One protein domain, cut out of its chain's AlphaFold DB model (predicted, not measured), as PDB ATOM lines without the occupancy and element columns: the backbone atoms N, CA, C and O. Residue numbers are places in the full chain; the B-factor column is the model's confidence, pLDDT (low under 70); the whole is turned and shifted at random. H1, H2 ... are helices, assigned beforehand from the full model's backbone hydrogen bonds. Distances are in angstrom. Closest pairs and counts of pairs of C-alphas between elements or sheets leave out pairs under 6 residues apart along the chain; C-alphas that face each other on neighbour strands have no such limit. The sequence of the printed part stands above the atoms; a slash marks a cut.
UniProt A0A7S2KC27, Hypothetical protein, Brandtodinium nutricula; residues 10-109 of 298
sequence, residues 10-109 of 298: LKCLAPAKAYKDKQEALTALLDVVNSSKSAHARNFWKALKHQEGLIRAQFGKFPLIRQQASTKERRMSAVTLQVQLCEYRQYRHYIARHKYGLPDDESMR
ATOM      1  N   LEU A  10      34.267  55.858 -15.893       74.00
ATOM      2  CA  LEU A  10      35.012  54.732 -15.320       74.00
ATOM      3  C   LEU A  10      34.280  54.116 -14.115       74.00
ATOM      4  O   LEU A  10      34.289  52.900 -13.958       74.00
ATOM      5  N   LYS A  11      33.595  54.937 -13.305       73.88
ATOM      6  CA  LYS A  11      32.783  54.466 -12.170       73.88
ATOM      7  C   LYS A  11      31.477  53.806 -12.623       73.88
ATOM      8  O   LYS A  11      30.951  52.983 -11.890       73.88
ATOM      9  N   CYS A  12      30.980  54.128 -13.820       75.19
ATOM     10  CA  CYS A  12      29.850  53.425 -14.434       75.19
ATOM     11  C   CYS A  12      30.218  52.006 -14.894       75.19
ATOM     12  O   CYS A  12      29.341  51.154 -15.003       75.19
ATOM     13  N   LEU A  13      31.493  51.770 -15.220       79.94
ATOM     14  CA  LEU A  13      31.974  50.495 -15.763       79.94
ATOM     15  C   LEU A  13      32.604  49.594 -14.698       79.94
ATOM     16  O   LEU A  13      32.545  48.371 -14.813       79.94
ATOM     17  N   ALA A  14      33.239  50.188 -13.691       81.44
ATOM     18  CA  ALA A  14      33.839  49.452 -12.592       81.44
ATOM     19  C   ALA A  14      32.762  48.974 -11.593       81.44
ATOM     20  O   ALA A  14      31.714  49.609 -11.469       81.44
ATOM     21  N   PRO A  15      33.001  47.865 -10.865       83.69
ATOM     22  CA  PRO A  15      32.150  47.447  -9.754       83.69
ATOM     23  C   PRO A  15      31.831  48.607  -8.803       83.69
ATOM     24  O   PRO A  15      32.662  49.492  -8.605       83.69
ATOM     25  N   ALA A  16      30.642  48.589  -8.190       82.06
ATOM     26  CA  ALA A  16      30.195  49.615  -7.247       82.06
ATOM     27  C   ALA A  16      31.051  49.604  -5.963       82.06
ATOM     28  O   ALA A  16      30.672  49.049  -4.934       82.06
ATOM     29  N   LYS A  17      32.245  50.192  -6.047       84.00
ATOM     30  CA  LYS A  17      33.224  50.332  -4.974       84.00
ATOM     31  C   LYS A  17      33.862  51.716  -5.070       84.00
ATOM     32  O   LYS A  17      34.076  52.247  -6.159       84.00
ATOM     33  N   ALA A  18      34.171  52.309  -3.922       81.69
ATOM     34  CA  ALA A  18      35.006  53.499  -3.877       81.69
ATOM     35  C   ALA A  18      36.455  53.110  -4.216       81.69
ATOM     36  O   ALA A  18      37.054  52.286  -3.524       81.69
ATOM     37  N   TYR A  19      36.997  53.695  -5.280       85.50
ATOM     38  CA  TYR A  19      38.401  53.564  -5.674       85.50
ATOM     39  C   TYR A  19      39.159  54.818  -5.244       85.50
ATOM     40  O   TYR A  19      38.618  55.921  -5.363       85.50
ATOM     41  N   LYS A  20      40.393  54.660  -4.756       85.75
ATOM     42  CA  LYS A  20      41.233  55.774  -4.292       85.75
ATOM     43  C   LYS A  20      41.636  56.688  -5.444       85.75
ATOM     44  O   LYS A  20      41.626  57.907  -5.299       85.75
ATOM     45  N   ASP A  21      41.956  56.100  -6.593       85.75
ATOM     46  CA  ASP A  21      42.399  56.815  -7.783       85.75
ATOM     47  C   ASP A  21      41.986  56.104  -9.091       85.75
ATOM     48  O   ASP A  21      41.325  55.059  -9.102       85.75
ATOM     49  N   LYS A  22      42.358  56.710 -10.228       84.88
ATOM     50  CA  LYS A  22      42.067  56.186 -11.572       84.88
ATOM     51  C   LYS A  22      42.823  54.887 -11.874       84.88
ATOM     52  O   LYS A  22      42.328  54.083 -12.661       84.88
ATOM     53  N   GLN A  23      44.004  54.683 -11.291       89.25
ATOM     54  CA  GLN A  23      44.834  53.505 -11.532       89.25
ATOM     55  C   GLN A  23      44.252  52.277 -10.823       89.25
ATOM     56  O   GLN A  23      44.157  51.212 -11.435       89.25
ATOM     57  N   GLU A  24      43.784  52.430  -9.584       90.94
ATOM     58  CA  GLU A  24      43.072  51.382  -8.849       90.94
ATOM     59  C   GLU A  24      41.769  50.999  -9.566       90.94
ATOM     60  O   GLU A  24      41.512  49.818  -9.796       90.94
ATOM     61  N   ALA A  25      40.984  51.989 -10.003       89.69
ATOM     62  CA  ALA A  25      39.757  51.746 -10.760       89.69
ATOM     63  C   ALA A  25      40.018  51.033 -12.102       89.69
ATOM     64  O   ALA A  25      39.292  50.105 -12.460       89.69
ATOM     65  N   LEU A  26      41.072  51.423 -12.834       90.94
ATOM     66  CA  LEU A  26      41.463  50.757 -14.081       90.94
ATOM     67  C   LEU A  26      41.921  49.316 -13.832       90.94
ATOM     68  O   LEU A  26      41.569  48.432 -14.606       90.94
ATOM     69  N   THR A  27      42.667  49.077 -12.754       92.44
ATOM     70  CA  THR A  27      43.129  47.735 -12.365       92.44
ATOM     71  C   THR A  27      41.944  46.841 -12.013       92.44
ATOM     72  O   THR A  27      41.831  45.738 -12.538       92.44
ATOM     73  N   ALA A  28      40.992  47.347 -11.228       92.56
ATOM     74  CA  ALA A  28      39.782  46.608 -10.890       92.56
ATOM     75  C   ALA A  28      38.926  46.289 -12.127       92.56
ATOM     76  O   ALA A  28      38.413  45.178 -12.265       92.56
ATOM     77  N   LEU A  29      38.786  47.237 -13.059       92.38
ATOM     78  CA  LEU A  29      38.085  46.992 -14.319       92.38
ATOM     79  C   LEU A  29      38.824  45.964 -15.190       92.38
ATOM     80  O   LEU A  29      38.189  45.118 -15.821       92.38
ATOM     81  N   LEU A  30      40.157  46.003 -15.200       94.56
ATOM     82  CA  LEU A  30      40.989  45.030 -15.901       94.56
ATOM     83  C   LEU A  30      40.776  43.614 -15.357       94.56
ATOM     84  O   LEU A  30      40.628  42.677 -16.145       94.56
ATOM     85  N   ASP A  31      40.693  43.471 -14.036       94.69
ATOM     86  CA  ASP A  31      40.396  42.198 -13.384       94.69
ATOM     87  C   ASP A  31      39.014  41.679 -13.781       94.69
ATOM     88  O   ASP A  31      38.875  40.498 -14.105       94.69
ATOM     89  N   VAL A  32      37.999  42.546 -13.853       93.19
ATOM     90  CA  VAL A  32      36.660  42.169 -14.340       93.19
ATOM     91  C   VAL A  32      36.720  41.667 -15.783       93.19
ATOM     92  O   VAL A  32      36.199  40.592 -16.080       93.19
ATOM     93  N   VAL A  33      37.380  42.398 -16.684       91.94
ATOM     94  CA  VAL A  33      37.491  42.019 -18.105       91.94
ATOM     95  C   VAL A  33      38.220  40.683 -18.272       91.94
ATOM     96  O   VAL A  33      37.770  39.819 -19.029       91.94
ATOM     97  N   ASN A  34      39.325  40.488 -17.553       95.19
ATOM     98  CA  ASN A  34      40.152  39.288 -17.660       95.19
ATOM     99  C   ASN A  34      39.535  38.066 -16.957       95.19
ATOM    100  O   ASN A  34      39.702  36.940 -17.428       95.19
ATOM    101  N   SER A  35      38.790  38.258 -15.868       95.75
ATOM    102  CA  SER A  35      38.144  37.163 -15.130       95.75
ATOM    103  C   SER A  35      36.743  36.808 -15.641       95.75
ATOM    104  O   SER A  35      36.231  35.735 -15.307       95.75
ATOM    105  N   SER A  36      36.124  37.663 -16.465       95.88
ATOM    106  CA  SER A  36      34.751  37.469 -16.936       95.88
ATOM    107  C   SER A  36      34.574  36.157 -17.703       95.88
ATOM    108  O   SER A  36      35.258  35.864 -18.686       95.88
ATOM    109  N   LYS A  37      33.585  35.373 -17.267       96.38
ATOM    110  CA  LYS A  37      33.178  34.106 -17.894       96.38
ATOM    111  C   LYS A  37      31.853  34.226 -18.646       96.38
ATOM    112  O   LYS A  37      31.262  33.203 -18.984       96.38
ATOM    113  N   SER A  38      31.357  35.439 -18.893       95.56
ATOM    114  CA  SER A  38      30.084  35.634 -19.593       95.56
ATOM    115  C   SER A  38      30.158  35.149 -21.050       95.56
ATOM    116  O   SER A  38      31.238  35.028 -21.633       95.56
ATOM    117  N   ALA A  39      29.002  34.882 -21.668       95.88
ATOM    118  CA  ALA A  39      28.949  34.533 -23.091       95.88
ATOM    119  C   ALA A  39      29.558  35.636 -23.977       95.88
ATOM    120  O   ALA A  39      30.296  35.342 -24.915       95.88
ATOM    121  N   HIS A  40      29.328  36.900 -23.617       92.25
ATOM    122  CA  HIS A  40      29.871  38.067 -24.309       92.25
ATOM    123  C   HIS A  40      31.400  38.122 -24.221       92.25
ATOM    124  O   HIS A  40      32.057  38.313 -25.239       92.25
ATOM    125  N   ALA A  41      31.974  37.876 -23.038       91.38
ATOM    126  CA  ALA A  41      33.425  37.835 -22.865       91.38
ATOM    127  C   ALA A  41      34.059  36.712 -23.699       91.38
ATOM    128  O   ALA A  41      35.054  36.934 -24.384       91.38
ATOM    129  N   ARG A  42      33.451  35.516 -23.715       94.56
ATOM    130  CA  ARG A  42      33.913  34.409 -24.572       94.56
ATOM    131  C   ARG A  42      33.875  34.774 -26.057       94.56
ATOM    132  O   ARG A  42      34.838  34.507 -26.772       94.56
ATOM    133  N   ASN A  43      32.792  35.403 -26.510       93.88
ATOM    134  CA  ASN A  43      32.655  35.844 -27.898       93.88
ATOM    135  C   ASN A  43      33.693  36.909 -28.261       93.88
ATOM    136  O   ASN A  43      34.307  36.809 -29.321       93.88
ATOM    137  N   PHE A  44      33.944  37.871 -27.370       91.50
ATOM    138  CA  PHE A  44      34.993  38.874 -27.539       91.50
ATOM    139  C   PHE A  44      36.369  38.225 -27.720       91.50
ATOM    140  O   PHE A  44      37.033  38.476 -28.723       91.50
ATOM    141  N   TRP A  45      36.780  37.342 -26.804       93.81
ATOM    142  CA  TRP A  45      38.090  36.685 -26.884       93.81
ATOM    143  C   TRP A  45      38.224  35.809 -28.136       93.81
ATOM    144  O   TRP A  45      39.278  35.800 -28.774       93.81
ATOM    145  N   LYS A  46      37.144  35.132 -28.549       95.56
ATOM    146  CA  LYS A  46      37.097  34.372 -29.806       95.56
ATOM    147  C   LYS A  46      37.270  35.282 -31.028       95.56
ATOM    148  O   LYS A  46      38.063  34.960 -31.911       95.56
ATOM    149  N   ALA A  47      36.557  36.407 -31.070       94.50
ATOM    150  CA  ALA A  47      36.652  37.378 -32.155       94.50
ATOM    151  C   ALA A  47      38.047  38.016 -32.219       94.50
ATOM    152  O   ALA A  47      38.642  38.060 -33.293       94.50
ATOM    153  N   LEU A  48      38.607  38.423 -31.076       93.00
ATOM    154  CA  LEU A  48      39.952  38.989 -30.986       93.00
ATOM    155  C   LEU A  48      41.001  38.004 -31.511       93.00
ATOM    156  O   LEU A  48      41.797  38.355 -32.376       93.00
ATOM    157  N   LYS A  49      40.953  36.743 -31.059       95.06
ATOM    158  CA  LYS A  49      41.870  35.692 -31.523       95.06
ATOM    159  C   LYS A  49      41.789  35.484 -33.038       95.06
ATOM    160  O   LYS A  49      42.822  35.287 -33.679       95.06
ATOM    161  N   HIS A  50      40.580  35.518 -33.599       96.56
ATOM    162  CA  HIS A  50      40.366  35.403 -35.040       96.56
ATOM    163  C   HIS A  50      40.971  36.594 -35.798       96.56
ATOM    164  O   HIS A  50      41.766  36.387 -36.714       96.56
ATOM    165  N   GLN A  51      40.670  37.826 -35.374       95.00
ATOM    166  CA  GLN A  51      41.168  39.047 -36.015       95.00
ATOM    167  C   GLN A  51      42.691  39.177 -35.929       95.00
ATOM    168  O   GLN A  51      43.351  39.426 -36.934       95.00
ATOM    169  N   GLU A  52      43.285  38.921 -34.762       95.06
ATOM    170  CA  GLU A  52      44.743  38.899 -34.635       95.06
ATOM    171  C   GLU A  52      45.382  37.806 -35.505       95.06
ATOM    172  O   GLU A  52      46.498  37.976 -35.991       95.06
ATOM    173  N   GLY A  53      44.684  36.689 -35.736       96.50
ATOM    174  CA  GLY A  53      45.101  35.665 -36.692       96.50
ATOM    175  C   GLY A  53      45.228  36.213 -38.114       96.50
ATOM    176  O   GLY A  53      46.267  36.016 -38.745       96.50
ATOM    177  N   LEU A  54      44.218  36.955 -38.580       97.38
ATOM    178  CA  LEU A  54      44.232  37.612 -39.890       97.38
ATOM    179  C   LEU A  54      45.350  38.662 -39.983       97.38
ATOM    180  O   LEU A  54      46.122  38.648 -40.942       97.38
ATOM    181  N   ILE A  55      45.505  39.506 -38.957       95.00
ATOM    182  CA  ILE A  55      46.564  40.529 -38.901       95.00
ATOM    183  C   ILE A  55      47.947  39.875 -38.961       95.00
ATOM    184  O   ILE A  55      48.796  40.289 -39.746       95.00
ATOM    185  N   ARG A  56      48.195  38.824 -38.171       96.62
ATOM    186  CA  ARG A  56      49.488  38.124 -38.183       96.62
ATOM    187  C   ARG A  56      49.772  37.442 -39.521       96.62
ATOM    188  O   ARG A  56      50.933  37.403 -39.915       96.62
ATOM    189  N   ALA A  57      48.749  36.932 -40.211       97.38
ATOM    190  CA  ALA A  57      48.902  36.356 -41.545       97.38
ATOM    191  C   ALA A  57      49.259  37.432 -42.585       97.38
ATOM    192  O   ALA A  57      50.228  37.280 -43.325       97.38
ATOM    193  N   GLN A  58      48.535  38.554 -42.592       98.00
ATOM    194  CA  GLN A  58      48.742  39.645 -43.548       98.00
ATOM    195  C   GLN A  58      50.055  40.408 -43.309       98.00
ATOM    196  O   GLN A  58      50.773  40.749 -44.249       98.00
ATOM    197  N   PHE A  59      50.393  40.664 -42.046       96.94
ATOM    198  CA  PHE A  59      51.546  41.469 -41.637       96.94
ATOM    199  C   PHE A  59      52.692  40.611 -41.091       96.94
ATOM    200  O   PHE A  59      53.512  41.085 -40.305       96.94
ATOM    201  N   GLY A  60      52.790  39.354 -41.537       96.50
ATOM    202  CA  GLY A  60      53.759  38.367 -41.047       96.50
ATOM    203  C   GLY A  60      55.225  38.827 -41.069       96.50
ATOM    204  O   GLY A  60      56.021  38.412 -40.222       96.50
ATOM    205  N   LYS A  61      55.562  39.724 -42.003       97.56
ATOM    206  CA  LYS A  61      56.899  40.313 -42.187       97.56
ATOM    207  C   LYS A  61      57.235  41.471 -41.235       97.56
ATOM    208  O   LYS A  61      58.381  41.900 -41.199       97.56
ATOM    209  N   PHE A  62      56.265  41.986 -40.475       97.12
ATOM    210  CA  PHE A  62      56.446  43.126 -39.573       97.12
ATOM    211  C   PHE A  62      56.415  42.659 -38.107       97.12
ATOM    212  O   PHE A  62      55.332  42.492 -37.536       97.12
ATOM    213  N   PRO A  63      57.577  42.443 -37.460       94.88
ATOM    214  CA  PRO A  63      57.641  41.831 -36.131       94.88
ATOM    215  C   PRO A  63      56.915  42.650 -35.055       94.88
ATOM    216  O   PRO A  63      56.243  42.069 -34.206       94.88
ATOM    217  N   LEU A  64      56.965  43.984 -35.136       92.44
ATOM    218  CA  LEU A  64      56.254  44.868 -34.206       92.44
ATOM    219  C   LEU A  64      54.731  44.704 -34.299       92.44
ATOM    220  O   LEU A  64      54.071  44.579 -33.272       92.44
ATOM    221  N   ILE A  65      54.178  44.622 -35.516       90.81
ATOM    222  CA  ILE A  65      52.735  44.411 -35.718       90.81
ATOM    223  C   ILE A  65      52.328  43.042 -35.167       90.81
ATOM    224  O   ILE A  65      51.319  42.926 -34.477       90.81
ATOM    225  N   ARG A  66      53.138  42.001 -35.401       94.25
ATOM    226  CA  ARG A  66      52.881  40.663 -34.845       94.25
ATOM    227  C   ARG A  66      52.908  40.640 -33.322       94.25
ATOM    228  O   ARG A  66      52.077  39.963 -32.728       94.25
ATOM    229  N   GLN A  67      53.854  41.344 -32.707       91.56
ATOM    230  CA  GLN A  67      53.958  41.434 -31.252       91.56
ATOM    231  C   GLN A  67      52.752  42.167 -30.655       91.56
ATOM    232  O   GLN A  67      52.224  41.736 -29.632       91.56
ATOM    233  N   GLN A  68      52.302  43.245 -31.302       90.44
ATOM    234  CA  GLN A  68      51.126  44.007 -30.880       90.44
ATOM    235  C   GLN A  68      49.823  43.216 -31.071       90.44
ATOM    236  O   GLN A  68      48.957  43.254 -30.205       90.44
ATOM    237  N   ALA A  69      49.707  42.441 -32.151       92.94
ATOM    238  CA  ALA A  69      48.581  41.549 -32.424       92.94
ATOM    239  C   ALA A  69      48.809  40.153 -31.826       92.94
ATOM    240  O   ALA A  69      48.714  39.149 -32.529       92.94
ATOM    241  N   SER A  70      49.185  40.073 -30.550       94.19
ATOM    242  CA  SER A  70      49.398  38.808 -29.835       94.19
ATOM    243  C   SER A  70      48.904  38.895 -28.392       94.19
ATOM    244  O   SER A  70      49.607  38.528 -27.441       94.19
ATOM    245  N   THR A  71      47.681  39.384 -28.217       94.06
ATOM    246  CA  THR A  71      47.068  39.509 -26.899       94.06
ATOM    247  C   THR A  71      46.819  38.121 -26.317       94.06
ATOM    248  O   THR A  71      46.107  37.292 -26.882       94.06
ATOM    249  N   LYS A  72      47.405  37.849 -25.148       95.25
ATOM    250  CA  LYS A  72      47.147  36.603 -24.421       95.25
ATOM    251  C   LYS A  72      45.701  36.605 -23.920       95.25
ATOM    252  O   LYS A  72      45.255  37.576 -23.307       95.25
ATOM    253  N   GLU A  73      44.985  35.510 -24.166       95.25
ATOM    254  CA  GLU A  73      43.597  35.349 -23.728       95.25
ATOM    255  C   GLU A  73      43.483  35.585 -22.215       95.25
ATOM    256  O   GLU A  73      44.283  35.054 -21.441       95.25
ATOM    257  N   ARG A  74      42.514  36.419 -21.808       94.81
ATOM    258  CA  ARG A  74      42.290  36.827 -20.406       94.81
ATOM    259  C   ARG A  74      43.488  37.509 -19.740       94.81
ATOM    260  O   ARG A  74      43.606  37.514 -18.518       94.81
ATOM    261  N   ARG A  75      44.397  38.075 -20.529       95.50
ATOM    262  CA  ARG A  75      45.536  38.863 -20.044       95.50
ATOM    263  C   ARG A  75      45.661  40.153 -20.843       95.50
ATOM    264  O   ARG A  75      46.747  40.507 -21.303       95.50
ATOM    265  N   MET A  76      44.536  40.846 -21.016       94.88
ATOM    266  CA  MET A  76      44.540  42.205 -21.543       94.88
ATOM    267  C   MET A  76      45.422  43.071 -20.642       94.88
ATOM    268  O   MET A  76      45.374  42.935 -19.418       94.88
ATOM    269  N   SER A  77      46.250  43.931 -21.235       93.25
ATOM    270  CA  SER A  77      47.032  44.909 -20.478       93.25
ATOM    271  C   SER A  77      46.194  46.148 -20.167       93.25
ATOM    272  O   SER A  77      45.266  46.475 -20.909       93.25
ATOM    273  N   ALA A  78      46.559  46.883 -19.114       91.44
ATOM    274  CA  ALA A  78      45.921  48.158 -18.778       91.44
ATOM    275  C   ALA A  78      45.951  49.150 -19.956       91.44
ATOM    276  O   ALA A  78      44.951  49.802 -20.238       91.44
ATOM    277  N   VAL A  79      47.065  49.196 -20.698       88.31
ATOM    278  CA  VAL A  79      47.220  50.038 -21.897       88.31
ATOM    279  C   VAL A  79      46.224  49.640 -22.987       88.31
ATOM    280  O   VAL A  79      45.558  50.499 -23.557       88.31
ATOM    281  N   THR A  80      46.071  48.338 -23.250       89.75
ATOM    282  CA  THR A  80      45.111  47.850 -24.255       89.75
ATOM    283  C   THR A  80      43.684  48.189 -23.843       89.75
ATOM    284  O   THR A  80      42.925  48.716 -24.652       89.75
ATOM    285  N   LEU A  81      43.330  47.955 -22.575       90.69
ATOM    286  CA  LEU A  81      42.012  48.304 -22.047       90.69
ATOM    287  C   LEU A  81      41.744  49.808 -22.162       90.69
ATOM    288  O   LEU A  81      40.664  50.203 -22.584       90.69
ATOM    289  N   GLN A  82      42.727  50.651 -21.848       89.81
ATOM    290  CA  GLN A  82      42.601  52.101 -21.970       89.81
ATOM    291  C   GLN A  82      42.286  52.533 -23.410       89.81
ATOM    292  O   GLN A  82      41.406  53.370 -23.608       89.81
ATOM    293  N   VAL A  83      42.953  51.945 -24.408       88.94
ATOM    294  CA  VAL A  83      42.647  52.200 -25.826       88.94
ATOM    295  C   VAL A  83      41.219  51.760 -26.153       88.94
ATOM    296  O   VAL A  83      40.456  52.551 -26.699       88.94
ATOM    297  N   GLN A  84      40.805  50.558 -25.737       88.00
ATOM    298  CA  GLN A  84      39.440  50.067 -25.978       88.00
ATOM    299  C   GLN A  84      38.365  50.952 -25.326       88.00
ATOM    300  O   GLN A  84      37.321  51.203 -25.924       88.00
ATOM    301  N   LEU A  85      38.622  51.482 -24.127       88.50
ATOM    302  CA  LEU A  85      37.728  52.439 -23.470       88.50
ATOM    303  C   LEU A  85      37.644  53.770 -24.233       88.50
ATOM    304  O   LEU A  85      36.576  54.380 -24.276       88.50
ATOM    305  N   CYS A  86      38.742  54.214 -24.853       89.31
ATOM    306  CA  CYS A  86      38.740  55.402 -25.708       89.31
ATOM    307  C   CYS A  86      37.910  55.178 -26.978       89.31
ATOM    308  O   CYS A  86      37.078  56.024 -27.302       89.31
ATOM    309  N   GLU A  87      38.079  54.037 -27.646       88.88
ATOM    310  CA  GLU A  87      37.279  53.663 -28.820       88.88
ATOM    311  C   GLU A  87      35.794  53.539 -28.466       88.88
ATOM    312  O   GLU A  87      34.932  54.103 -29.139       88.88
ATOM    313  N   TYR A  88      35.476  52.894 -27.339       89.12
ATOM    314  CA  TYR A  88      34.105  52.809 -26.841       89.12
ATOM    315  C   TYR A  88      33.506  54.197 -26.569       89.12
ATOM    316  O   TYR A  88      32.363  54.461 -26.946       89.12
ATOM    317  N   ARG A  89      34.279  55.122 -25.983       89.06
ATOM    318  CA  ARG A  89      33.859  56.521 -25.793       89.06
ATOM    319  C   ARG A  89      33.551  57.209 -27.121       89.06
ATOM    320  O   ARG A  89      32.506  57.843 -27.247       89.06
ATOM    321  N   GLN A  90      34.433  57.079 -28.109       90.81
ATOM    322  CA  GLN A  90      34.221  57.664 -29.434       90.81
ATOM    323  C   GLN A  90      32.979  57.083 -30.115       90.81
ATOM    324  O   GLN A  90      32.169  57.841 -30.649       90.81
ATOM    325  N   TYR A  91      32.783  55.766 -30.024       92.31
ATOM    326  CA  TYR A  91      31.594  55.089 -30.534       92.31
ATOM    327  C   TYR A  91      30.309  55.604 -29.872       92.31
ATOM    328  O   TYR A  91      29.344  55.931 -30.559       92.31
ATOM    329  N   ARG A  92      30.294  55.764 -28.545       91.88
ATOM    330  CA  ARG A  92      29.146  56.332 -27.820       91.88
ATOM    331  C   ARG A  92      28.834  57.764 -28.255       91.88
ATOM    332  O   ARG A  92      27.678  58.077 -28.527       91.88
ATOM    333  N   HIS A  93      29.853  58.609 -28.409       91.31
ATOM    334  CA  HIS A  93      29.679  59.962 -28.945       91.31
ATOM    335  C   HIS A  93      29.186  59.969 -30.400       91.31
ATOM    336  O   HIS A  93      28.371  60.812 -30.765       91.31
ATOM    337  N   TYR A  94      29.647  59.031 -31.231       94.38
ATOM    338  CA  TYR A  94      29.131  58.845 -32.586       94.38
ATOM    339  C   TYR A  94      27.636  58.503 -32.563       94.38
ATOM    340  O   TYR A  94      26.851  59.146 -33.256       94.38
ATOM    341  N   ILE A  95      27.218  57.557 -31.717       95.31
ATOM    342  CA  ILE A  95      25.803  57.203 -31.558       95.31
ATOM    343  C   ILE A  95      24.980  58.410 -31.084       95.31
ATOM    344  O   ILE A  95      23.915  58.658 -31.645       95.31
ATOM    345  N   ALA A  96      25.472  59.187 -30.114       93.88
ATOM    346  CA  ALA A  96      24.806  60.404 -29.644       93.88
ATOM    347  C   ALA A  96      24.526  61.400 -30.781       93.88
ATOM    348  O   ALA A  96      23.383  61.826 -30.954       93.88
ATOM    349  N   ARG A  97      25.536  61.675 -31.618       96.88
ATOM    350  CA  ARG A  97      25.402  62.570 -32.777       96.88
ATOM    351  C   ARG A  97      24.463  62.030 -33.840       96.88
ATOM    352  O   ARG A  97      23.534  62.718 -34.244       96.88
ATOM    353  N   HIS A  98      24.700  60.806 -34.296       96.56
ATOM    354  CA  HIS A  98      24.042  60.298 -35.499       96.56
ATOM    355  C   HIS A  98      22.653  59.723 -35.243       96.56
ATOM    356  O   HIS A  98      21.800  59.801 -36.120       96.56
ATOM    357  N   LYS A  99      22.413  59.137 -34.066       96.69
ATOM    358  CA  LYS A  99      21.119  58.525 -33.744       96.69
ATOM    359  C   LYS A  99      20.184  59.479 -33.011       96.69
ATOM    360  O   LYS A  99      18.977  59.388 -33.198       96.69
ATOM    361  N   TYR A 100      20.732  60.357 -32.171       94.56
ATOM    362  CA  TYR A 100      19.932  61.179 -31.260       94.56
ATOM    363  C   TYR A 100      20.057  62.689 -31.507       94.56
ATOM    364  O   TYR A 100      19.361  63.453 -30.850       94.56
ATOM    365  N   GLY A 101      20.918  63.137 -32.431       93.31
ATOM    366  CA  GLY A 101      21.109  64.565 -32.714       93.31
ATOM    367  C   GLY A 101      21.756  65.354 -31.567       93.31
ATOM    368  O   GLY A 101      21.683  66.579 -31.550       93.31
ATOM    369  N   LEU A 102      22.379  64.671 -30.604       94.44
ATOM    370  CA  LEU A 102      23.078  65.289 -29.475       94.44
ATOM    371  C   LEU A 102      24.543  65.568 -29.847       94.44
ATOM    372  O   LEU A 102      25.127  64.787 -30.593       94.44
ATOM    373  N   PRO A 103      25.192  66.624 -29.324       89.50
ATOM    374  CA  PRO A 103      26.590  66.923 -29.658       89.50
ATOM    375  C   PRO A 103      27.559  65.795 -29.247       89.50
ATOM    376  O   PRO A 103      28.522  65.493 -29.962       89.50
ATOM    377  N   ASP A 104      27.290  65.148 -28.114       91.06
ATOM    378  CA  ASP A 104      28.042  64.029 -27.556       91.06
ATOM    379  C   ASP A 104      27.195  63.240 -26.530       91.06
ATOM    380  O   ASP A 104      26.020  63.521 -26.310       91.06
ATOM    381  N   ASP A 105      27.791  62.197 -25.947       89.88
ATOM    382  CA  ASP A 105      27.163  61.373 -24.903       89.88
ATOM    383  C   ASP A 105      27.630  61.884 -23.537       89.88
ATOM    384  O   ASP A 105      28.789  61.678 -23.163       89.88
ATOM    385  N   GLU A 106      26.740  62.551 -22.802       85.38
ATOM    386  CA  GLU A 106      27.052  63.165 -21.506       85.38
ATOM    387  C   GLU A 106      27.517  62.152 -20.456       85.38
ATOM    388  O   GLU A 106      28.394  62.474 -19.657       85.38
ATOM    389  N   SER A 107      27.024  60.907 -20.497       83.31
ATOM    390  CA  SER A 107      27.457  59.841 -19.574       83.31
ATOM    391  C   SER A 107      28.905  59.400 -19.803       83.31
ATOM    392  O   SER A 107      29.511  58.750 -18.953       83.31
ATOM    393  N   MET A 108      29.455  59.752 -20.967       85.06
ATOM    394  CA  MET A 108      30.808  59.425 -21.393       85.06
ATOM    395  C   MET A 108      31.760  60.620 -21.325       85.06
ATOM    396  O   MET A 108      32.968  60.449 -21.535       85.06
ATOM    397  N   ARG A 109      31.254  61.819 -21.002       80.12
ATOM    398  CA  ARG A 109      32.118  62.914 -20.560       80.12
ATOM    399  C   ARG A 109      32.813  62.421 -19.298       80.12
ATOM    400  O   ARG A 109      32.168  61.872 -18.410       80.12
TER     401      ARG A 109
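This is residues 10 to 109 of the 298 residues of the protein "Hypothetical protein" of Brandtodinium nutricula (UniProt A0A7S2KC27). This is an open set of helices in two arms: the long helix H5 makes one, the helical hairpin of H3 and H4 the other, and H2 lies at the foot of both, with short H1 beside it. After H5, residues 101 to 109 fold back beside it. The printed part has 100 residues with five named helices, H1 to H5 in chain order, and no named strand; its class is all helix. It is loose, with a radius of gyration of the C-alphas of 16.0 A, and spans 43 by 34 by 27 A.

H5, residues 78 to 100, touches H2, residues 22 to 35, with residues 78 to 81 alone meeting 26 to 30; the closest C-alphas, of Leu 30 and Ala 78, are 6.5 A apart. Their lines are about perpendicular, at 89 degrees. H1, residues 10 to 13, touches H2 at residues 25 to 29 alone, the closest C-alphas being those of Leu 13 and Leu 29, 7.2 A apart. H3, residues 39 to 58, is close to H2 but not clearly touching, with the closest C-alphas, of Val 33 and Ala 41, 7.5 A apart, and about perpendicular at 88 degrees. H3 and H4, residues 63 to 68, form a helical hairpin, at a shallow tilt of 10 degrees, opposite ways. H3 touches H4 with residues 55 to 56 alone; the closest C-alphas, of Arg 56 and Arg 66, are 5.4 A apart. H5 is apart from H1, H3 and H4. In H2, H3, H4 and H5 every O i to N i+4 pair is within hydrogen-bond range; H1 is too short for such a pair.

H5 measures 31.6 A from C-alpha 78 at (45.921, 48.158, -18.778) to C-alpha 100 at (19.932, 61.179, -31.260). H3 measures 28.9 A and H2 19.7 A. H1 begins at C-alpha 10, (35.012, 54.732, -15.320).

The C-alphas farthest apart, of Ala 18 and Lys 61, are 46.1 A apart. The printed part has no cut. Links H2 to H3 and H3 to H4 are tight, H1 to H2 and H4 to H5 short. Mean pLDDT of the printed part is 91.4, and no printed residue is under 70.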